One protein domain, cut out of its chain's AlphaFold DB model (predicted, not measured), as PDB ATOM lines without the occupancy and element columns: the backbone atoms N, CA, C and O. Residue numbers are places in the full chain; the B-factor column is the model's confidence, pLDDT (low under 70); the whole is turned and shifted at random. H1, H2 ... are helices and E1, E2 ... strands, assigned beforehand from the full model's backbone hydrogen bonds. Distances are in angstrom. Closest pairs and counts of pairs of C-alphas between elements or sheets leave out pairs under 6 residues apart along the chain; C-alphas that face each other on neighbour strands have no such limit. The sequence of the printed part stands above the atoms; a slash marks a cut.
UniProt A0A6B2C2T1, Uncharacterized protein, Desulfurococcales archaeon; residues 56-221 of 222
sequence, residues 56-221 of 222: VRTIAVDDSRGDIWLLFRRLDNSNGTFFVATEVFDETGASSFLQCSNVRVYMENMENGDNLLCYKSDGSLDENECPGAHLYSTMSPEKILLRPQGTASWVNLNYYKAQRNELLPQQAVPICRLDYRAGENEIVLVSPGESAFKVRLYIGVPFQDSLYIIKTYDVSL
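AT A GLANCE: This is residues 56 to 221 of the 222 residues of an uncharacterized protein of Desulfurococcales archaeon (UniProt A0A6B2C2T1). Two twisted sheets lie face to face as a sandwich, the smaller E1 E2 E9 E5 over part of a larger branched sheet of E3, E4, E6, E7, E8, E10 and E11. At one end of the long axis are E7 and the short helix H1; at the other is the long loop of residues 106 to 133, of which residues 110 to 115 stick out. The printed part has 166 residues, with eleven named strands and one named helix in the order E1 to E7, H1, E8 to E11; the class is mostly strand, though under half of the residues are in named elements. The smaller sheet is antiparallel and the larger mixed. The whole is compact, with a radius of gyration of the C-alphas of 16.0 A and spans of 48 by 38 by 26 A.

IN THESE COORDINATES: E1, residues 56 to 62, begins at C-alpha 56 (129.831, 178.424, 127.133) and is 17.6 A long. E2 is residues 67 to 74, 23.0 A, and E3 residues 82 to 90, 25.6 A. E4 is residues 95 to 97, E5 103 to 105, E6 134 to 139 and E7 144 to 146. H1, residues 157 to 163, is 10.0 A long. E8 is residues 173 to 178, 15.7 A, and E9 residues 186 to 190. E10, residues 196 to 207, measures 30.6 A. E11, residues 210 to 220, measures 27.9 A, bends by 65 degrees at residue 214 and ends at C-alpha 220 (118.465, 182.265, 135.419).

HOW THE PARTS SIT: In the larger, strongly twisted sheet, E3 has E4 and E8 on one side and E10 on the other side. N 88 and O 96 are 2.8 A apart between E3 and E4, a hairpin; N 84 and O 176 are 2.9 A apart between E3 and E8, and N 87 and O 200 2.8 A between E3 and E10. E6 is antiparallel to E8, with N 136 and O 175 at 2.8 A. E10 and E11 form a hairpin, with N 201 and O 217 at 2.8 A. E7 is parallel to E11, with N 145 and O 211 at 2.8 A. H1 only grazes this sheet with its residues 157 to 160; its O i to N i+4 pairs are within hydrogen-bond range. In the other sheet, E1 and E2 form a hairpin, with N 59 and O 69 at 2.9 A; E2 and E9 are antiparallel neighbours, with N 70 and O 188 within hydrogen-bond range at 2.8 A, and E9 and E5 are antiparallel neighbours, with N 104 and O 189 within hydrogen-bond range at 2.8 A. The facing parts of this sandwich, two sheets face to face, are 10.6 A centre to centre, their strands at 34 degrees.

THE WHOLE: The C-alphas of Asp 122 and Ala 152, the two farthest apart, are 50.7 A apart. The printed part has no cut. The link from E5 to E6, 28 residues, is long. The pLDDT is under 70 at residues 108 to 117 and 180 to 184.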
ATOM      1  N   VAL A  56     131.251 178.781 127.061       89.50
ATOM      2  CA  VAL A  56     129.831 178.424 127.133       89.50
ATOM      3  C   VAL A  56     129.016 179.698 127.235       89.50
ATOM      4  O   VAL A  56     129.363 180.592 128.013       89.50
ATOM      5  N   ARG A  57     127.972 179.800 126.412       89.38
ATOM      6  CA  ARG A  57     127.103 180.975 126.326       89.38
ATOM      7  C   ARG A  57     125.656 180.554 126.102       89.38
ATOM      8  O   ARG A  57     125.386 179.834 125.153       89.38
ATOM      9  N   THR A  58     124.723 181.082 126.885       89.81
ATOM     10  CA  THR A  58     123.294 180.993 126.559       89.81
ATOM     11  C   THR A  58     122.998 181.750 125.274       89.81
ATOM     12  O   THR A  58     123.325 182.935 125.156       89.81
ATOM     13  N   ILE A  59     122.391 181.057 124.314       89.19
ATOM     14  CA  ILE A  59     121.999 181.621 123.017       89.19
ATOM     15  C   ILE A  59     120.491 181.848 122.915       89.19
ATOM     16  O   ILE A  59     120.084 182.815 122.279       89.19
ATOM     17  N   ALA A  60     119.681 181.020 123.577       87.38
ATOM     18  CA  ALA A  60     118.232 181.172 123.640       87.38
ATOM     19  C   ALA A  60     117.660 180.512 124.904       87.38
ATOM     20  O   ALA A  60     118.286 179.634 125.500       87.38
ATOM     21  N   VAL A  61     116.468 180.948 125.297       86.75
ATOM     22  CA  VAL A  61     115.634 180.327 126.333       86.75
ATOM     23  C   VAL A  61     114.239 180.193 125.729       86.75
ATOM     24  O   VAL A  61     113.734 181.160 125.158       86.75
ATOM     25  N   ASP A  62     113.662 178.995 125.784       83.06
ATOM     26  CA  ASP A  62     112.283 178.745 125.368       83.06
ATOM     27  C   ASP A  62     111.385 178.760 126.606       83.06
ATOM     28  O   ASP A  62     111.189 177.742 127.268       83.06
ATOM     29  N   ASP A  63     110.830 179.934 126.903       74.81
ATOM     30  CA  ASP A  63     109.948 180.148 128.054       74.81
ATOM     31  C   ASP A  63     108.657 179.308 127.974       74.81
ATOM     32  O   ASP A  63     108.029 179.050 128.997       74.81
ATOM     33  N   SER A  64     108.246 178.848 126.782       75.75
ATOM     34  CA  SER A  64     107.030 178.035 126.634       75.75
ATOM     35  C   SER A  64     107.203 176.599 127.131       75.75
ATOM     36  O   SER A  64     106.221 175.953 127.492       75.75
ATOM     37  N   ARG A  65     108.448 176.108 127.153       77.50
ATOM     38  CA  ARG A  65     108.817 174.743 127.566       77.50
ATOM     39  C   ARG A  65     109.776 174.717 128.759       77.50
ATOM     40  O   ARG A  65     110.035 173.651 129.310       77.50
ATOM     41  N   GLY A  66     110.297 175.878 129.158       81.56
ATOM     42  CA  GLY A  66     111.305 176.021 130.207       81.56
ATOM     43  C   GLY A  66     112.701 175.557 129.785       81.56
ATOM     44  O   GLY A  66     113.519 175.245 130.647       81.56
ATOM     45  N   ASP A  67     112.989 175.478 128.485       88.75
ATOM     46  CA  ASP A  67     114.252 174.946 127.972       88.75
ATOM     47  C   ASP A  67     115.332 176.016 127.786       88.75
ATOM     48  O   ASP A  67     115.054 177.177 127.481       88.75
ATOM     49  N   ILE A  68     116.598 175.605 127.884       91.06
ATOM     50  CA  ILE A  68     117.757 176.486 127.705       91.06
ATOM     51  C   ILE A  68     118.648 175.970 126.583       91.06
ATOM     52  O   ILE A  68     119.113 174.832 126.612       91.06
ATOM     53  N   TRP A  69     118.971 176.861 125.651       90.19
ATOM     54  CA  TRP A  69     119.929 176.627 124.579       90.19
ATOM     55  C   TRP A  69     121.274 177.255 124.910       90.19
ATOM     56  O   TRP A  69     121.390 178.467 125.136       90.19
ATOM     57  N   LEU A  70     122.313 176.433 124.887       91.50
ATOM     58  CA  LEU A  70     123.679 176.804 125.211       91.50
ATOM     59  C   LEU A  70     124.591 176.523 124.023       91.50
ATOM     60  O   LEU A  70     124.562 175.447 123.444       91.50
ATOM     61  N   LEU A  71     125.449 177.480 123.702       89.56
ATOM     62  CA  LEU A  71     126.545 177.320 122.764       89.56
ATOM     63  C   LEU A  71     127.812 176.935 123.525       89.56
ATOM     64  O   LEU A  71     128.315 177.734 124.319       89.56
ATOM     65  N   PHE A  72     128.335 175.750 123.239       89.75
ATOM     66  CA  PHE A  72     129.614 175.229 123.698       89.75
ATOM     67  C   PHE A  72     130.646 175.359 122.575       89.75
ATOM     68  O   PHE A  72     130.416 174.973 121.430       89.75
ATOM     69  N   ARG A  73     131.803 175.944 122.887       87.19
ATOM     70  CA  ARG A  73     132.886 176.116 121.917       87.19
ATOM     71  C   ARG A  73     134.240 175.968 122.581       87.19
ATOM     72  O   ARG A  73     134.515 176.612 123.594       87.19
ATOM     73  N   ARG A  74     135.123 175.193 121.953       86.25
ATOM     74  CA  ARG A  74     136.542 175.186 122.298       86.25
ATOM     75  C   ARG A  74     137.280 176.285 121.532       86.25
ATOM     76  O   ARG A  74     137.252 176.344 120.307       86.25
ATOM     77  N   LEU A  75     137.899 177.203 122.266       87.19
ATOM     78  CA  LEU A  75     138.682 178.331 121.751       87.19
ATOM     79  C   LEU A  75     140.067 177.904 121.259       87.19
ATOM     80  O   LEU A  75     140.700 178.626 120.496       87.19
ATOM     81  N   ASP A  76     140.530 176.736 121.695       84.19
ATOM     82  CA  ASP A  76     141.768 176.120 121.228       84.19
ATOM     83  C   ASP A  76     141.607 175.352 119.902       84.19
ATOM     84  O   ASP A  76     142.581 174.784 119.410       84.19
ATOM     85  N   ASN A  77     140.394 175.336 119.328       75.94
ATOM     86  CA  ASN A  77     140.012 174.559 118.144       75.94
ATOM     87  C   ASN A  77     140.351 173.059 118.243       75.94
ATOM     88  O   ASN A  77     140.509 172.389 117.222       75.94
ATOM     89  N   SER A  78     140.505 172.519 119.453       79.00
ATOM     90  CA  SER A  78     140.700 171.087 119.636       79.00
ATOM     91  C   SER A  78     139.368 170.347 119.545       79.00
ATOM     92  O   SER A  78     138.310 170.879 119.881       79.00
ATOM     93  N   ASN A  79     139.431 169.080 119.137       73.12
ATOM     94  CA  ASN A  79     138.256 168.220 119.005       73.12
ATOM     95  C   ASN A  79     137.868 167.522 120.319       73.12
ATOM     96  O   ASN A  79     137.438 166.371 120.314       73.12
ATOM     97  N   GLY A  80     138.111 168.180 121.453       78.31
ATOM     98  CA  GLY A  80     137.870 167.611 122.773       78.31
ATOM     99  C   GLY A  80     136.388 167.594 123.142       78.31
ATOM    100  O   GLY A  80     135.706 168.606 123.042       78.31
ATOM    101  N   THR A  81     135.922 166.451 123.637       87.06
ATOM    102  CA  THR A  81     134.598 166.243 124.241       87.06
ATOM    103  C   THR A  81     134.407 167.103 125.496       87.06
ATOM    104  O   THR A  81     135.345 167.265 126.282       87.06
ATOM    105  N   PHE A  82     133.189 167.595 125.736       90.88
ATOM    106  CA  PHE A  82     132.838 168.260 126.994       90.88
ATOM    107  C   PHE A  82     132.239 167.273 128.000       90.88
ATOM    108  O   PHE A  82     131.457 166.388 127.644       90.88
ATOM    109  N   PHE A  83     132.571 167.459 129.280       94.44
ATOM    110  CA  PHE A  83     131.947 166.739 130.388       94.44
ATOM    111  C   PHE A  83     131.213 167.727 131.281       94.44
ATOM    112  O   PHE A  83     131.813 168.686 131.777       94.44
ATOM    113  N   VAL A  84     129.920 167.493 131.484       95.69
ATOM    114  CA  VAL A  84     129.043 168.411 132.210       95.69
ATOM    115  C   VAL A  84     128.255 167.696 133.297       95.69
ATOM    116  O   VAL A  84     127.803 166.571 133.116       95.69
ATOM    117  N   ALA A  85     128.062 168.369 134.423       95.88
ATOM    118  CA  ALA A  85     127.013 168.054 135.382       95.88
ATOM    119  C   ALA A  85     126.073 169.254 135.459       95.88
ATOM    120  O   ALA A  85     126.533 170.394 135.561       95.88
ATOM    121  N   THR A  86     124.769 169.010 135.416       95.44
ATOM    122  CA  THR A  86     123.770 170.082 135.385       95.44
ATOM    123  C   THR A  86     122.946 170.038 136.651       95.44
ATOM    124  O   THR A  86     122.328 169.025 136.959       95.44
ATOM    125  N   GLU A  87     122.945 171.137 137.385       94.62
ATOM    126  CA  GLU A  87     122.154 171.336 138.586       94.62
ATOM    127  C   GLU A  87     121.037 172.331 138.301       94.62
ATOM    128  O   GLU A  87     121.256 173.368 137.681       94.62
ATOM    129  N   VAL A  88     119.839 172.021 138.769       93.88
ATOM    130  CA  VAL A  88     118.681 172.905 138.720       93.88
ATOM    131  C   VAL A  88     118.313 173.325 140.123       93.88
ATOM    132  O   VAL A  88     118.473 172.551 141.069       93.88
ATOM    133  N   PHE A  89     117.821 174.547 140.242       92.12
ATOM    134  CA  PHE A  89     117.275 175.091 141.468       92.12
ATOM    135  C   PHE A  89     115.813 175.461 141.233       92.12
ATOM    136  O   PHE A  89     115.482 176.032 140.188       92.12
ATOM    137  N   ASP A  90     114.961 175.142 142.203       89.69
ATOM    138  CA  ASP A  90     113.554 175.544 142.242       89.69
ATOM    139  C   ASP A  90     113.354 176.842 143.034       89.69
ATOM    140  O   ASP A  90     114.244 177.277 143.764       89.69
ATOM    141  N   GLU A  91     112.193 177.483 142.911       86.94
ATOM    142  CA  GLU A  91     111.915 178.774 143.564       86.94
ATOM    143  C   GLU A  91     112.087 178.761 145.095       86.94
ATOM    144  O   GLU A  91     112.274 179.810 145.713       86.94
ATOM    145  N   THR A  92     112.055 177.581 145.725       87.00
ATOM    146  CA  THR A  92     112.264 177.416 147.170       87.00
ATOM    147  C   THR A  92     113.747 177.378 147.557       87.00
ATOM    148  O   THR A  92     114.089 177.423 148.740       87.00
ATOM    149  N   GLY A  93     114.640 177.320 146.565       83.81
ATOM    150  CA  GLY A  93     116.084 177.184 146.719       83.81
ATOM    151  C   GLY A  93     116.559 175.735 146.846       83.81
ATOM    152  O   GLY A  93     117.759 175.507 147.037       83.81
ATOM    153  N   ALA A  94     115.663 174.749 146.732       87.81
ATOM    154  CA  ALA A  94     116.061 173.351 146.654       87.81
ATOM    155  C   ALA A  94     116.776 173.098 145.322       87.81
ATOM    156  O   ALA A  94     116.476 173.721 144.305       87.81
ATOM    157  N   SER A  95     117.764 172.202 145.342       91.31
ATOM    158  CA  SER A  95     118.565 171.880 144.162       91.31
ATOM    159  C   SER A  95     118.559 170.393 143.858       91.31
ATOM    160  O   SER A  95     118.466 169.556 144.761       91.31
ATOM    161  N   SER A  96     118.679 170.056 142.579       92.75
ATOM    162  CA  SER A  96     118.864 168.683 142.126       92.75
ATOM    163  C   SER A  96     119.737 168.616 140.875       92.75
ATOM    164  O   SER A  96     119.829 169.579 140.123       92.75
ATOM    165  N   PHE A  97     120.415 167.492 140.659       94.00
ATOM    166  CA  PHE A  97     121.181 167.233 139.452       94.00
ATOM    167  C   PHE A  97     120.302 166.542 138.419       94.00
ATOM    168  O   PHE A  97     119.637 165.548 138.717       94.00
ATOM    169  N   LEU A  98     120.328 167.061 137.198       93.94
ATOM    170  CA  LEU A  98     119.620 166.478 136.073       93.94
ATOM    171  C   LEU A  98     120.303 165.197 135.604       93.94
ATOM    172  O   LEU A  98     121.528 165.069 135.622       93.94
ATOM    173  N   GLN A  99     119.488 164.263 135.122       94.31
ATOM    174  CA  GLN A  99     119.975 163.098 134.397       94.31
ATOM    175  C   GLN A  99     120.491 163.513 133.016       94.31
ATOM    176  O   GLN A  99     120.018 164.486 132.429       94.31
ATOM    177  N   CYS A 100     121.420 162.742 132.451       95.06
ATOM    178  CA  CYS A 100     121.996 163.069 131.144       95.06
ATOM    179  C   CYS A 100     120.982 163.030 129.992       95.06
ATOM    180  O   CYS A 100     121.197 163.689 128.988       95.06
ATOM    181  N   SER A 101     119.836 162.363 130.162       92.06
ATOM    182  CA  SER A 101     118.706 162.415 129.222       92.06
ATOM    183  C   SER A 101     118.057 163.801 129.092       92.06
ATOM    184  O   SER A 101     117.377 164.066 128.104       92.06
ATOM    185  N   ASN A 102     118.241 164.676 130.086       93.62
ATOM    186  CA  ASN A 102     117.748 166.057 130.091       93.62
ATOM    187  C   ASN A 102     118.744 167.045 129.471       93.62
ATOM    188  O   ASN A 102     118.435 168.229 129.351       93.62
ATOM    189  N   VAL A 103     119.940 166.581 129.112       94.38
ATOM    190  CA  VAL A 103     120.941 167.356 128.383       94.38
ATOM    191  C   VAL A 103     121.030 166.746 126.997       94.38
ATOM    192  O   VAL A 103     121.225 165.545 126.872       94.38
ATOM    193  N   ARG A 104     120.847 167.532 125.947       91.38
ATOM    194  CA  ARG A 104     120.800 167.045 124.566       91.38
ATOM    195  C   ARG A 104     121.757 167.845 123.712       91.38
ATOM    196  O   ARG A 104     121.952 169.032 123.953       91.38
ATOM    197  N   VAL A 105     122.352 167.193 122.725       89.00
ATOM    198  CA  VAL A 105     123.280 167.836 121.791       89.00
ATOM    199  C   VAL A 105     122.580 167.948 120.452       89.00
ATOM    200  O   VAL A 105     122.135 166.940 119.916       89.00
ATOM    201  N   TYR A 106     122.471 169.163 119.929       85.94
ATOM    202  CA  TYR A 106     121.965 169.396 118.586       85.94
ATOM    203  C   TYR A 106     122.962 168.846 117.568       85.94
ATOM    204  O   TYR A 106     124.146 169.196 117.581       85.94
ATOM    205  N   MET A 107     122.476 167.989 116.683       78.50
ATOM    206  CA  MET A 107     123.212 167.483 115.541       78.50
ATOM    207  C   MET A 107     122.639 168.110 114.280       78.50
ATOM    208  O   MET A 107     121.530 167.790 113.860       78.50
ATOM    209  N   GLU A 108     123.422 168.986 113.654       67.56
ATOM    210  CA  GLU A 108     123.044 169.584 112.382       67.56
ATOM    211  C   GLU A 108     122.938 168.496 111.302       67.56
ATOM    212  O   GLU A 108     123.923 167.849 110.934       67.56
ATOM    213  N   ASN A 109     121.728 168.287 110.782       59.50
ATOM    214  CA  ASN A 109     121.558 167.673 109.474       59.50
ATOM    215  C   ASN A 109     121.782 168.782 108.444       59.50
ATOM    216  O   ASN A 109     120.912 169.631 108.260       59.50
ATOM    217  N   MET A 110     122.934 168.763 107.764       50.38
ATOM    218  CA  MET A 110     123.362 169.778 106.780       50.38
ATOM    219  C   MET A 110     122.384 170.025 105.606       50.38
ATOM    220  O   MET A 110     122.671 170.835 104.728       50.38
ATOM    221  N   GLU A 111     121.252 169.324 105.534       51.66
ATOM    222  CA  GLU A 111     120.298 169.430 104.429       51.66
ATOM    223  C   GLU A 111     119.207 170.493 104.644       51.66
ATOM    224  O   GLU A 111     118.667 170.988 103.657       51.66
ATOM    225  N   ASN A 112     118.909 170.909 105.883       45.75
ATOM    226  CA  ASN A 112     117.840 171.876 106.167       45.75
ATOM    227  C   ASN A 112     118.366 173.054 106.996       45.75
ATOM    228  O   ASN A 112     118.569 172.944 108.199       45.75
ATOM    229  N   GLY A 113     118.587 174.183 106.322       46.75
ATOM    230  CA  GLY A 113     119.196 175.380 106.896       46.75
ATOM    231  C   GLY A 113     118.489 175.966 108.126       46.75
ATOM    232  O   GLY A 113     117.262 176.006 108.216       46.75
ATOM    233  N   ASP A 114     119.330 176.475 109.027       51.09
ATOM    234  CA  ASP A 114     119.137 177.523 110.041       51.09
ATOM    235  C   ASP A 114     118.049 177.389 111.120       51.09
ATOM    236  O   ASP A 114     118.004 178.227 112.023       51.09
ATOM    237  N   ASN A 115     117.225 176.342 111.129       57.84
ATOM    238  CA  ASN A 115     116.279 176.124 112.225       57.84
ATOM    239  C   ASN A 115     116.787 175.038 113.178       57.84
ATOM    240  O   ASN A 115     116.816 173.863 112.826       57.84
ATOM    241  N   LEU A 116     117.128 175.436 114.408       62.66
ATOM    242  CA  LEU A 116     117.306 174.514 115.534       62.66
ATOM    243  C   LEU A 116     115.955 173.859 115.845       62.66
ATOM    244  O   LEU A 116     115.164 174.371 116.637       62.66
ATOM    245  N   LEU A 117     115.666 172.752 115.172       68.75
ATOM    246  CA  LEU A 117     114.498 171.928 115.424       68.75
ATOM    247  C   LEU A 117     114.987 170.739 116.245       68.75
ATOM    248  O   LEU A 117     115.840 169.981 115.816       68.75
ATOM    249  N   CYS A 118     114.517 170.643 117.480       77.00
ATOM    250  CA  CYS A 118     114.552 169.386 118.229       77.00
ATOM    251  C   CYS A 118     113.145 168.889 118.509       77.00
ATOM    252  O   CYS A 118     112.972 167.857 119.144       77.00
ATOM    253  N   TYR A 119     112.138 169.659 118.105       79.25
ATOM    254  CA  TYR A 119     110.748 169.414 118.411       79.25
ATOM    255  C   TYR A 119     109.988 169.142 117.127       79.25
ATOM    256  O   TYR A 119     109.997 169.947 116.195       79.25
ATOM    257  N   LYS A 120     109.275 168.021 117.116       77.50
ATOM    258  CA  LYS A 120     108.304 167.690 116.081       77.50
ATOM    259  C   LYS A 120     107.069 168.579 116.218       77.50
ATOM    260  O   LYS A 120     106.824 169.198 117.256       77.50
ATOM    261  N   SER A 121     106.240 168.607 115.176       78.25
ATOM    262  CA  SER A 121     105.000 169.400 115.143       78.25
ATOM    263  C   SER A 121     103.984 169.022 116.228       78.25
ATOM    264  O   SER A 121     103.107 169.817 116.543       78.25
ATOM    265  N   ASP A 122     104.085 167.815 116.787       77.62
ATOM    266  CA  ASP A 122     103.270 167.337 117.911       77.62
ATOM    267  C   ASP A 122     103.843 167.722 119.291       77.62
ATOM    268  O   ASP A 122     103.268 167.380 120.321       77.62
ATOM    269  N   GLY A 123     104.971 168.436 119.319       74.88
ATOM    270  CA  GLY A 123     105.660 168.867 120.527       74.88
ATOM    271  C   GLY A 123     106.610 167.833 121.132       74.88
ATOM    272  O   GLY A 123     107.295 168.182 122.093       74.88
ATOM    273  N   SER A 124     106.700 166.619 120.583       80.75
ATOM    274  CA  SER A 124     107.660 165.603 121.030       80.75
ATOM    275  C   SER A 124     109.090 165.911 120.569       80.75
ATOM    276  O   SER A 124     109.296 166.622 119.585       80.75
ATOM    277  N   LEU A 125     110.086 165.387 121.290       82.81
ATOM    278  CA  LEU A 125     111.500 165.538 120.935       82.81
ATOM    279  C   LEU A 125     111.883 164.610 119.773       82.81
ATOM    280  O   LEU A 125     111.530 163.428 119.767       82.81
ATOM    281  N   ASP A 126     112.643 165.131 118.815       83.75
ATOM    282  CA  ASP A 126     113.325 164.345 117.795       83.75
ATOM    283  C   ASP A 126     114.706 163.914 118.302       83.75
ATOM    284  O   ASP A 126     115.639 164.706 118.420       83.75
ATOM    285  N   GLU A 127     114.838 162.630 118.632       81.38
ATOM    286  CA  GLU A 127     116.092 162.064 119.136       81.38
ATOM    287  C   GLU A 127     117.182 161.937 118.066       81.38
ATOM    288  O   GLU A 127     118.345 161.761 118.421       81.38
ATOM    289  N   ASN A 128     116.837 162.031 116.778       81.38
ATOM    290  CA  ASN A 128     117.833 162.011 115.708       81.38
ATOM    291  C   ASN A 128     118.508 163.373 115.555       81.38
ATOM    292  O   ASN A 128     119.707 163.431 115.303       81.38
ATOM    293  N   GLU A 129     117.740 164.451 115.705       80.94
ATOM    294  CA  GLU A 129     118.266 165.816 115.669       80.94
ATOM    295  C   GLU A 129     118.950 166.146 116.996       80.94
ATOM    296  O   GLU A 129     120.012 166.763 117.007       80.94
ATOM    297  N   CYS A 130     118.369 165.713 118.122       85.69
ATOM    298  CA  CYS A 130     118.818 166.110 119.459       85.69
ATOM    299  C   CYS A 130     118.892 164.918 120.414       85.69
ATOM    300  O   CYS A 130     118.093 164.807 121.364       85.69
ATOM    301  N   PRO A 131     119.850 164.007 120.171       87.06
ATOM    302  CA  PRO A 131     120.101 162.888 121.059       87.06
ATOM    303  C   PRO A 131     120.477 163.368 122.462       87.06
ATOM    304  O   PRO A 131     121.108 164.412 122.659       87.06
ATOM    305  N   GLY A 132     120.085 162.572 123.458       88.88
ATOM    306  CA  GLY A 132     120.507 162.771 124.841       88.88
ATOM    307  C   GLY A 132     122.017 162.608 124.997       88.88
ATOM    308  O   GLY A 132     122.638 161.766 124.349       88.88
ATOM    309  N   ALA A 133     122.600 163.392 125.896       93.31
ATOM    310  CA  ALA A 133     123.980 163.255 126.306       93.31
ATOM    311  C   ALA A 133     124.208 161.874 126.930       93.31
ATOM    312  O   ALA A 133     123.344 161.308 127.610       93.31
ATOM    313  N   HIS A 134     125.408 161.338 126.742       94.50
ATOM    314  CA  HIS A 134     125.734 160.017 127.253       94.50
ATOM    315  C   HIS A 134     126.169 160.100 128.712       94.50
ATOM    316  O   HIS A 134     126.982 160.944 129.084       94.50
ATOM    317  N   LEU A 135     125.678 159.193 129.554       96.19
ATOM    318  CA  LEU A 135     126.215 159.049 130.902       96.19
ATOM    319  C   LEU A 135     127.667 158.562 130.810       96.19
ATOM    320  O   LEU A 135     127.925 157.455 130.343       96.19
ATOM    321  N   TYR A 136     128.609 159.381 131.274       95.62
ATOM    322  CA  TYR A 136     130.000 158.970 131.443       95.62
ATOM    323  C   TYR A 136     130.162 158.153 132.724       95.62
ATOM    324  O   TYR A 136     130.716 157.056 132.718       95.62
ATOM    325  N   SER A 137     129.689 158.712 133.837       95.75
ATOM    326  CA  SER A 137     129.765 158.103 135.160       95.75
ATOM    327  C   SER A 137     128.824 158.825 136.115       95.75
ATOM    328  O   SER A 137     128.435 159.967 135.872       95.75
ATOM    329  N   THR A 138     128.512 158.183 137.231       95.25
ATOM    330  CA  THR A 138     127.831 158.822 138.352       95.25
ATOM    331  C   THR A 138     128.820 158.927 139.504       95.25
ATOM    332  O   THR A 138     129.385 157.922 139.941       95.25
ATOM    333  N   MET A 139     129.057 160.141 139.995       94.12
ATOM    334  CA  MET A 139     130.085 160.406 141.003       94.12
ATOM    335  C   MET A 139     129.475 160.857 142.323       94.12
ATOM    336  O   MET A 139     128.467 161.562 142.361       94.12
ATOM    337  N   SER A 140     130.107 160.476 143.434       91.81
ATOM    338  CA  SER A 140     129.804 161.116 144.708       91.81
ATOM    339  C   SER A 140     130.282 162.575 144.664       91.81
ATOM    340  O   SER A 140     131.320 162.862 144.063       91.81
ATOM    341  N   PRO A 141     129.584 163.501 145.337       88.88
ATOM    342  CA  PRO A 141     130.017 164.895 145.438       88.88
ATOM    343  C   PRO A 141     131.452 165.101 145.961       88.88
ATOM    344  O   PRO A 141     132.093 166.101 145.653       88.88
ATOM    345  N   GLU A 142     131.993 164.143 146.718       89.50
ATOM    346  CA  GLU A 142     133.376 164.162 147.214       89.50
ATOM    347  C   GLU A 142     134.425 163.999 146.106       89.50
ATOM    348  O   GLU A 142     135.539 164.502 146.236       89.50
ATOM    349  N   LYS A 143     134.064 163.319 145.012       93.50
ATOM    350  CA  LYS A 143     134.915 163.113 143.831       93.50
ATOM    351  C   LYS A 143     134.822 164.259 142.825       93.50
ATOM    352  O   LYS A 143     135.515 164.246 141.810       93.50
ATOM    353  N   ILE A 144     133.972 165.247 143.093       94.69
ATOM    354  CA  ILE A 144     133.847 166.450 142.276       94.69
ATOM    355  C   ILE A 144     134.638 167.550 142.956       94.69
ATOM    356  O   ILE A 144     134.315 167.987 144.060       94.69
ATOM    357  N   LEU A 145     135.695 167.980 142.283       94.69
ATOM    358  CA  LEU A 145     136.648 168.953 142.775       94.69
ATOM    359  C   LEU A 145     136.509 170.232 141.966       94.69
ATOM    360  O   LEU A 145     136.446 170.193 140.746       94.69
ATOM    361  N   LEU A 146     136.502 171.377 142.627       92.56
ATOM    362  CA  LEU A 146     136.480 172.681 141.971       92.56
ATOM    363  C   LEU A 146     137.481 173.611 142.641       92.56
ATOM    364  O   LEU A 146     137.844 173.412 143.800       92.56
ATOM    365  N   ARG A 147     137.939 174.629 141.916       89.00
ATOM    366  CA  ARG A 147     138.834 175.650 142.461       89.00
ATOM    367  C   ARG A 147     138.067 176.966 142.623       89.00
ATOM    368  O   ARG A 147     137.817 177.629 141.614       89.00
ATOM    369  N   PRO A 148     137.654 177.335 143.850       83.25
ATOM    370  CA  PRO A 148     136.983 178.600 144.103       83.25
ATOM    371  C   PRO A 148     137.780 179.789 143.561       83.25
ATOM    372  O   PRO A 148     139.010 179.774 143.491       83.25
ATOM    373  N   GLN A 149     137.073 180.849 143.171       78.00
ATOM    374  CA  GLN A 149     137.739 182.059 142.697       78.00
ATOM    375  C   GLN A 149     138.644 182.629 143.795       78.00
ATOM    376  O   GLN A 149     138.238 182.757 144.947       78.00
ATOM    377  N   GLY A 150     139.880 182.963 143.424       78.19
ATOM    378  CA  GLY A 150     140.872 183.502 144.354       78.19
ATOM    379  C   GLY A 150     141.584 182.460 145.221       78.19
ATOM    380  O   GLY A 150     142.415 182.851 146.037       78.19
ATOM    381  N   THR A 151     141.324 181.156 145.050       81.94
ATOM    382  CA  THR A 151     142.073 180.097 145.745       81.94
ATOM    383  C   THR A 151     143.025 179.360 144.806       81.94
ATOM    384  O   THR A 151     142.781 179.213 143.608       81.94
ATOM    385  N   ALA A 152     144.134 178.870 145.365       79.38
ATOM    386  CA  ALA A 152     145.061 177.987 144.656       79.38
ATOM    387  C   ALA A 152     144.655 176.505 144.763       79.38
ATOM    388  O   ALA A 152     145.033 175.700 143.915       79.38
ATOM    389  N   SER A 153     143.869 176.154 145.785       86.00
ATOM    390  CA  SER A 153     143.548 174.768 146.123       86.00
ATOM    391  C   SER A 153     142.218 174.310 145.539       86.00
ATOM    392  O   SER A 153     141.218 175.032 145.593       86.00
ATOM    393  N   TRP A 154     142.216 173.070 145.051       89.62
ATOM    394  CA  TRP A 154     141.014 172.314 144.718       89.62
ATOM    395  C   TRP A 154     140.292 171.886 145.996       89.62
ATOM    396  O   TRP A 154     140.918 171.400 146.937       89.62
ATOM    397  N   VAL A 155     138.975 172.054 146.024       92.06
ATOM    398  CA  VAL A 155     138.105 171.654 147.136       92.06
ATOM    399  C   VAL A 155     136.979 170.778 146.612       92.06
ATOM    400  O   VAL A 155     136.580 170.905 145.454       92.06
ATOM    401  N   ASN A 156     136.452 169.898 147.460       92.06
ATOM    402  CA  ASN A 156     135.294 169.096 147.085       92.06
ATOM    403  C   ASN A 156     134.025 169.958 146.957       92.06
ATOM    404  O   ASN A 156     133.899 171.028 147.565       92.06
ATOM    405  N   LEU A 157     133.071 169.477 146.162       91.50
ATOM    406  CA  LEU A 157     131.814 170.174 145.902       91.50
ATOM    407  C   LEU A 157     131.023 170.443 147.192       91.50
ATOM    408  O   LEU A 157     130.424 171.507 147.333       91.50
ATOM    409  N   ASN A 158     131.076 169.526 148.162       89.50
ATOM    410  CA  ASN A 158     130.408 169.674 149.461       89.50
ATOM    411  C   ASN A 158     130.884 170.921 150.201       89.50
ATOM    412  O   ASN A 158     130.077 171.711 150.685       89.50
ATOM    413  N   TYR A 159     132.201 171.103 150.263       88.50
ATOM    414  CA  TYR A 159     132.831 172.236 150.914       88.50
ATOM    415  C   TYR A 159     132.474 173.542 150.205       88.50
ATOM    416  O   TYR A 159     132.103 174.515 150.857       88.50
ATOM    417  N   TYR A 160     132.514 173.552 148.872       89.12
ATOM    418  CA  TYR A 160     132.103 174.714 148.088       89.12
ATOM    419  C   TYR A 160     130.647 175.115 148.346       89.12
ATOM    420  O   TYR A 160     130.366 176.287 148.587       89.12
ATOM    421  N   LYS A 161     129.722 174.150 148.339       89.62
ATOM    422  CA  LYS A 161     128.303 174.423 148.602       89.62
ATOM    423  C   LYS A 161     128.067 174.887 150.037       89.62
ATOM    424  O   LYS A 161     127.344 175.860 150.241       89.62
ATOM    425  N   ALA A 162     128.759 174.292 151.012       87.88
ATOM    426  CA  ALA A 162     128.711 174.732 152.404       87.88
ATOM    427  C   ALA A 162     129.155 176.198 152.569       87.88
ATOM    428  O   ALA A 162     128.500 176.954 153.278       87.88
ATOM    429  N   GLN A 163     130.206 176.638 151.865       87.88
ATOM    430  CA  GLN A 163     130.642 178.044 151.887       87.88
ATOM    431  C   GLN A 163     129.608 179.022 151.311       87.88
ATOM    432  O   GLN A 163     129.626 180.204 151.654       87.88
ATOM    433  N   ARG A 164     128.717 178.552 150.433       86.62
ATOM    434  CA  ARG A 164     127.653 179.362 149.820       86.62
ATOM    435  C   ARG A 164     126.309 179.234 150.535       86.62
ATOM    436  O   ARG A 164     125.335 179.805 150.060       86.62
ATOM    437  N   ASN A 165     126.252 178.511 151.659       87.75
ATOM    438  CA  ASN A 165     125.007 178.134 152.337       87.75
ATOM    439  C   ASN A 165     124.010 177.419 151.405       87.75
ATOM    440  O   ASN A 165     122.799 177.547 151.561       87.75
ATOM    441  N   GLU A 166     124.517 176.670 150.426       88.00
ATOM    442  CA  GLU A 166     123.699 175.884 149.507       88.00
ATOM    443  C   GLU A 166     123.584 174.443 150.019       88.00
ATOM    444  O   GLU A 166     124.578 173.816 150.397       88.00
ATOM    445  N   LEU A 167     122.372 173.885 149.994       82.12
ATOM    446  CA  LEU A 167     122.147 172.487 150.357       82.12
ATOM    447  C   LEU A 167     122.713 171.566 149.279       82.12
ATOM    448  O   LEU A 167     122.426 171.731 148.093       82.12
ATOM    449  N   LEU A 168     123.504 170.575 149.688       80.94
ATOM    450  CA  LEU A 168     123.931 169.508 148.798       80.94
ATOM    451  C   LEU A 168     122.780 168.505 148.617       80.94
ATOM    452  O   LEU A 168     122.295 167.962 149.613       80.94
ATOM    453  N   PRO A 169     122.368 168.207 147.377       80.19
ATOM    454  CA  PRO A 169     121.380 167.170 147.128       80.19
ATOM    455  C   PRO A 169     121.908 165.802 147.582       80.19
ATOM    456  O   PRO A 169     123.060 165.462 147.311       80.19
ATOM    457  N   GLN A 170     121.065 164.984 148.220       73.88
ATOM    458  CA  GLN A 170     121.400 163.596 148.579       73.88
ATOM    459  C   GLN A 170     121.298 162.658 147.366       73.88
ATOM    460  O   GLN A 170     120.585 161.659 147.385       73.88
ATOM    461  N   GLN A 171     121.994 162.990 146.284       82.94
ATOM    462  CA  GLN A 171     122.054 162.149 145.097       82.94
ATOM    463  C   GLN A 171     123.468 162.100 144.547       82.94
ATOM    464  O   GLN A 171     124.253 163.040 144.685       82.94
ATOM    465  N   ALA A 172     123.784 160.978 143.913       88.94
ATOM    466  CA  ALA A 172     124.995 160.874 143.131       88.94
ATOM    467  C   ALA A 172     124.853 161.761 141.883       88.94
ATOM    468  O   ALA A 172     123.768 161.881 141.314       88.94
ATOM    469  N   VAL A 173     125.940 162.414 141.493       94.25
ATOM    470  CA  VAL A 173     125.944 163.431 140.444       94.25
ATOM    471  C   VAL A 173     126.186 162.758 139.093       94.25
ATOM    472  O   VAL A 173     127.252 162.156 138.912       94.25
ATOM    473  N   PRO A 174     125.238 162.834 138.142       96.06
ATOM    474  CA  PRO A 174     125.445 162.343 136.787       96.06
ATOM    475  C   PRO A 174     126.460 163.228 136.064       96.06
ATOM    476  O   PRO A 174     126.299 164.447 135.998       96.06
ATOM    477  N   ILE A 175     127.513 162.612 135.532       96.88
ATOM    478  CA  ILE A 175     128.486 163.274 134.666       96.88
ATOM    479  C   ILE A 175     128.152 162.892 133.231       96.88
ATOM    480  O   ILE A 175     128.244 161.723 132.850       96.88
ATOM    481  N   CYS A 176     127.763 163.881 132.444       96.75
ATOM    482  CA  CYS A 176     127.304 163.717 131.077       96.75
ATOM    483  C   CYS A 176     128.427 164.040 130.101       96.75
ATOM    484  O   CYS A 176     129.110 165.055 130.233       96.75
ATOM    485  N   ARG A 177     128.614 163.163 129.122       94.94
ATOM    486  CA  ARG A 177     129.530 163.316 128.002       94.94
ATOM    487  C   ARG A 177     128.764 163.897 126.820       94.94
ATOM    488  O   ARG A 177     127.775 163.306 126.382       94.94
ATOM    489  N   LEU A 178     129.225 165.040 126.327       90.88
ATOM    490  CA  LEU A 178     128.707 165.686 125.124       90.88
ATOM    491  C   LEU A 178     129.628 165.317 123.965       90.88
ATOM    492  O   LEU A 178     130.794 165.715 123.949       90.88
ATOM    493  N   ASP A 179     129.137 164.476 123.058       78.69
ATOM    494  CA  ASP A 179     129.953 163.919 121.982       78.69
ATOM    495  C   ASP A 179     130.253 164.971 120.908       78.69
ATOM    496  O   ASP A 179     129.472 165.182 119.982       78.69
ATOM    497  N   TYR A 180     131.432 165.586 121.041       69.44
ATOM    498  CA  TYR A 180     131.945 166.603 120.126       69.44
ATOM    499  C   TYR A 180     132.169 166.086 118.716       69.44
ATOM    500  O   TYR A 180     132.939 165.150 118.478       69.44
ATOM    501  N   ARG A 181     131.526 166.765 117.763       66.06
ATOM    502  CA  ARG A 181     131.794 166.627 116.335       66.06
ATOM    503  C   ARG A 181     132.768 167.727 115.925       66.06
ATOM    504  O   ARG A 181     132.530 168.911 116.127       66.06
ATOM    505  N   ALA A 182     133.915 167.282 115.425       52.94
ATOM    506  CA  ALA A 182     135.106 168.080 115.164       52.94
ATOM    507  C   ALA A 182     134.849 169.421 114.447       52.94
ATOM    508  O   ALA A 182     134.261 169.433 113.371       52.94
ATOM    509  N   GLY A 183     135.416 170.513 114.975       54.69
ATOM    510  CA  GLY A 183     135.609 171.787 114.271       54.69
ATOM    511  C   GLY A 183     134.483 172.816 114.378       54.69
ATOM    512  O   GLY A 183     134.672 173.947 113.926       54.69
ATOM    513  N   GLU A 184     133.352 172.474 114.992       67.56
ATOM    514  CA  GLU A 184     132.162 173.327 115.003       67.56
ATOM    515  C   GLU A 184     131.715 173.733 116.412       67.56
ATOM    516  O   GLU A 184     132.240 173.293 117.440       67.56
ATOM    517  N   ASN A 185     130.788 174.684 116.426       80.12
ATOM    518  CA  ASN A 185     130.048 175.126 117.593       80.12
ATOM    519  C   ASN A 185     129.085 174.013 118.020       80.12
ATOM    520  O   ASN A 185     128.248 173.597 117.228       80.12
ATOM    521  N   GLU A 186     129.147 173.579 119.273       85.62
ATOM    522  CA  GLU A 186     128.149 172.662 119.813       85.62
ATOM    523  C   GLU A 186     126.970 173.442 120.369       85.62
ATOM    524  O   GLU A 186     127.135 174.341 121.196       85.62
ATOM    525  N   ILE A 187     125.766 173.070 119.959       88.88
ATOM    526  CA  ILE A 187     124.546 173.608 120.543       88.88
ATOM    527  C   ILE A 187     123.956 172.538 121.453       88.88
ATOM    528  O   ILE A 187     123.735 171.400 121.049       88.88
ATOM    529  N   VAL A 188     123.738 172.903 122.708       91.12
ATOM    530  CA  VAL A 188     123.279 172.014 123.770       91.12
ATOM    531  C   VAL A 188     121.948 172.527 124.285       91.12
ATOM    532  O   VAL A 188     121.832 173.681 124.693       91.12
ATOM    533  N   LEU A 189     120.959 171.647 124.285       91.94
ATOM    534  CA  LEU A 189     119.659 171.858 124.896       91.94
ATOM    535  C   LEU A 189     119.680 171.290 126.314       91.94
ATOM    536  O   LEU A 189     120.045 170.136 126.528       91.94
ATOM    537  N   VAL A 190     119.263 172.090 127.284       94.06
ATOM    538  CA  VAL A 190     119.011 171.644 128.652       94.06
ATOM    539  C   VAL A 190     117.527 171.798 128.933       94.06
ATOM    540  O   VAL A 190     117.002 172.903 128.815       94.06
ATOM    541  N   SER A 191     116.893 170.704 129.354       93.25
ATOM    542  CA  SER A 191     115.482 170.651 129.750       93.25
ATOM    543  C   SER A 191     115.363 170.500 131.271       93.25
ATOM    544  O   SER A 191     115.308 169.370 131.778       93.25
ATOM    545  N   PRO A 192     115.386 171.617 132.022       90.31
ATOM    546  CA  PRO A 192     115.406 171.625 133.481       90.31
ATOM    547  C   PRO A 192     114.045 171.320 134.123       90.31
ATOM    548  O   PRO A 192     114.009 170.955 135.297       90.31
ATOM    549  N   GLY A 193     112.955 171.414 133.356       84.31
ATOM    550  CA  GLY A 193     111.582 171.222 133.827       84.31
ATOM    551  C   GLY A 193     110.908 172.525 134.267       84.31
ATOM    552  O   GLY A 193     111.565 173.531 134.517       84.31
ATOM    553  N   GLU A 194     109.577 172.489 134.371       75.38
ATOM    554  CA  GLU A 194     108.717 173.677 134.524       75.38
ATOM    555  C   GLU A 194     108.917 174.455 135.836       75.38
ATOM    556  O   GLU A 194     108.585 175.630 135.909       75.38
ATOM    557  N   SER A 195     109.457 173.823 136.882       81.50
ATOM    558  CA  SER A 195     109.645 174.451 138.198       81.50
ATOM    559  C   SER A 195     111.048 175.024 138.423       81.50
ATOM    560  O   SER A 195     111.359 175.468 139.530       81.50
ATOM    561  N   ALA A 196     111.936 174.942 137.429       87.44
ATOM    562  CA  ALA A 196     113.295 175.441 137.564       87.44
ATOM    563  C   ALA A 196     113.333 176.960 137.358       87.44
ATOM    564  O   ALA A 196     112.874 177.461 136.339       87.44
ATOM    565  N   PHE A 197     113.954 177.692 138.285       89.25
ATOM    566  CA  PHE A 197     114.197 179.138 138.133       89.25
ATOM    567  C   PHE A 197     115.669 179.446 137.824       89.25
ATOM    568  O   PHE A 197     116.029 180.535 137.371       89.25
ATOM    569  N   LYS A 198     116.565 178.492 138.096       91.88
ATOM    570  CA  LYS A 198     117.995 178.632 137.837       91.88
ATOM    571  C   LYS A 198     118.601 177.294 137.458       91.88
ATOM    572  O   LYS A 198     118.340 176.275 138.090       91.88
ATOM    573  N   VAL A 199     119.490 177.329 136.477       93.62
ATOM    574  CA  VAL A 199     120.311 176.199 136.054       93.62
ATOM    575  C   VAL A 199     121.775 176.558 136.247       93.62
ATOM    576  O   VAL A 199     122.226 177.633 135.855       93.62
ATOM    577  N   ARG A 200     122.532 175.653 136.855       94.06
ATOM    578  CA  ARG A 200     123.979 175.731 136.989       94.06
ATOM    579  C   ARG A 200     124.616 174.560 136.264       94.06
ATOM    580  O   ARG A 200     124.414 173.406 136.626       94.06
ATOM    581  N   LEU A 201     125.437 174.867 135.275       95.00
ATOM    582  CA  LEU A 201     126.262 173.891 134.589       95.00
ATOM    583  C   LEU A 201     127.663 173.893 135.183       95.00
ATOM    584  O   LEU A 201     128.320 174.931 135.278       95.00
ATOM    585  N   TYR A 202     128.126 172.710 135.551       94.62
ATOM    586  CA  TYR A 202     129.492 172.441 135.957       94.62
ATOM    587  C   TYR A 202     130.198 171.756 134.800       94.62
ATOM    588  O   TYR A 202     129.877 170.620 134.461       94.62
ATOM    589  N   ILE A 203     131.157 172.443 134.198       94.31
ATOM    590  CA  ILE A 203     131.970 171.913 133.112       94.31
ATOM    591  C   ILE A 203     133.283 171.452 133.719       94.31
ATOM    592  O   ILE A 203     133.962 172.216 134.419       94.31
ATOM    593  N   GLY A 204     133.620 170.191 133.486       93.94
ATOM    594  CA  GLY A 204     134.761 169.561 134.117       93.94
ATOM    595  C   GLY A 204     135.605 168.729 133.172       93.94
ATOM    596  O   GLY A 204     135.236 168.445 132.037       93.94
ATOM    597  N   VAL A 205     136.759 168.332 133.689       93.19
ATOM    598  CA  VAL A 205     137.697 167.436 133.025       93.19
ATOM    599  C   VAL A 205     137.874 166.218 133.928       93.19
ATOM    600  O   VAL A 205     138.327 166.369 135.070       93.19
ATOM    601  N   PRO A 206     137.476 165.015 133.482       92.00
ATOM    602  CA  PRO A 206     137.715 163.807 134.248       92.00
ATOM    603  C   PRO A 206     139.216 163.521 134.272       92.00
ATOM    604  O   PRO A 206     139.882 163.500 133.237       92.00
ATOM    605  N   PHE A 207     139.756 163.286 135.463       90.50
ATOM    606  CA  PHE A 207     141.143 162.880 135.643       90.50
ATOM    607  C   PHE A 207     141.200 161.833 136.751       90.50
ATOM    608  O   PHE A 207     140.889 162.124 137.908       90.50
ATOM    609  N   GLN A 208     141.594 160.611 136.384       86.81
ATOM    610  CA  GLN A 208     141.498 159.430 137.248       86.81
ATOM    611  C   GLN A 208     140.046 159.207 137.713       86.81
ATOM    612  O   GLN A 208     139.141 159.167 136.881       86.81
ATOM    613  N   ASP A 209     139.826 159.087 139.024       88.19
ATOM    614  CA  ASP A 209     138.525 158.792 139.630       88.19
ATOM    615  C   ASP A 209     137.745 160.047 140.055       88.19
ATOM    616  O   ASP A 209     136.736 159.929 140.755       88.19
ATOM    617  N   SER A 210     138.209 161.234 139.651       93.31
ATOM    618  CA  SER A 210     137.638 162.522 140.045       93.31
ATOM    619  C   SER A 210     137.276 163.376 138.834       93.31
ATOM    620  O   SER A 210     137.904 163.298 137.774       93.31
ATOM    621  N   LEU A 211     136.283 164.244 139.014       94.81
ATOM    622  CA  LEU A 211     135.940 165.287 138.057       94.81
ATOM    623  C   LEU A 211     136.460 166.630 138.563       94.81
ATOM    624  O   LEU A 211     136.066 167.083 139.637       94.81
ATOM    625  N   TYR A 212     137.305 167.285 137.771       94.44
ATOM    626  CA  TYR A 212     137.813 168.619 138.073       94.44
ATOM    627  C   TYR A 212     136.981 169.659 137.329       94.44
ATOM    628  O   TYR A 212     137.092 169.786 136.113       94.44
ATOM    629  N   ILE A 213     136.141 170.398 138.046       94.06
ATOM    630  CA  ILE A 213     135.347 171.497 137.504       94.06
ATOM    631  C   ILE A 213     136.273 172.656 137.170       94.06
ATOM    632  O   ILE A 213     136.842 173.309 138.048       94.06
ATOM    633  N   ILE A 214     136.385 172.922 135.880       92.06
ATOM    634  CA  ILE A 214     137.169 174.029 135.350       92.06
ATOM    635  C   ILE A 214     136.314 175.284 135.197       92.06
ATOM    636  O   ILE A 214     136.829 176.393 135.298       92.06
ATOM    637  N   LYS A 215     135.002 175.140 134.989       90.06
ATOM    638  CA  LYS A 215     134.118 176.277 134.758       90.06
ATOM    639  C   LYS A 215     132.719 175.992 135.272       90.06
ATOM    640  O   LYS A 215     132.166 174.923 135.041       90.06
ATOM    641  N   THR A 216     132.144 176.983 135.936       91.81
ATOM    642  CA  THR A 216     130.745 176.971 136.359       91.81
ATOM    643  C   THR A 216     130.005 178.047 135.585       91.81
ATOM    644  O   THR A 216     130.504 179.168 135.453       91.81
ATOM    645  N   TYR A 217     128.827 177.714 135.075       91.00
ATOM    646  CA  TYR A 217     127.974 178.619 134.323       91.00
ATOM    647  C   TYR A 217     126.576 178.634 134.935       91.00
ATOM    648  O   TYR A 217     125.948 177.590 135.050       91.00
ATOM    649  N   ASP A 218     126.113 179.808 135.351       92.00
ATOM    650  CA  ASP A 218     124.790 180.003 135.944       92.00
ATOM    651  C   ASP A 218     123.874 180.684 134.913       92.00
ATOM    652  O   ASP A 218     124.244 181.706 134.331       92.00
ATOM    653  N   VAL A 219     122.668 180.149 134.729       91.56
ATOM    654  CA  VAL A 219     121.600 180.716 133.899       91.56
ATOM    655  C   VAL A 219     120.346 180.842 134.748       91.56
ATOM    656  O   VAL A 219     119.906 179.870 135.353       91.56
ATOM    657  N   SER A 220     119.773 182.039 134.803       88.38
ATOM    658  CA  SER A 220     118.465 182.265 135.419       88.38
ATOM    659  C   SER A 220     117.378 182.170 134.357       88.38
ATOM    660  O   SER A 220     117.516 182.763 133.285       88.38
ATOM    661  N   LEU A 221     116.325 181.430 134.677       83.81
ATOM    662  CA  LEU A 221     115.072 181.387 133.932       83.81
ATOM    663  C   LEU A 221     114.194 182.553 134.417       83.81
ATOM    664  O   LEU A 221     114.361 183.015 135.552       83.81
TER     665      LEU A 221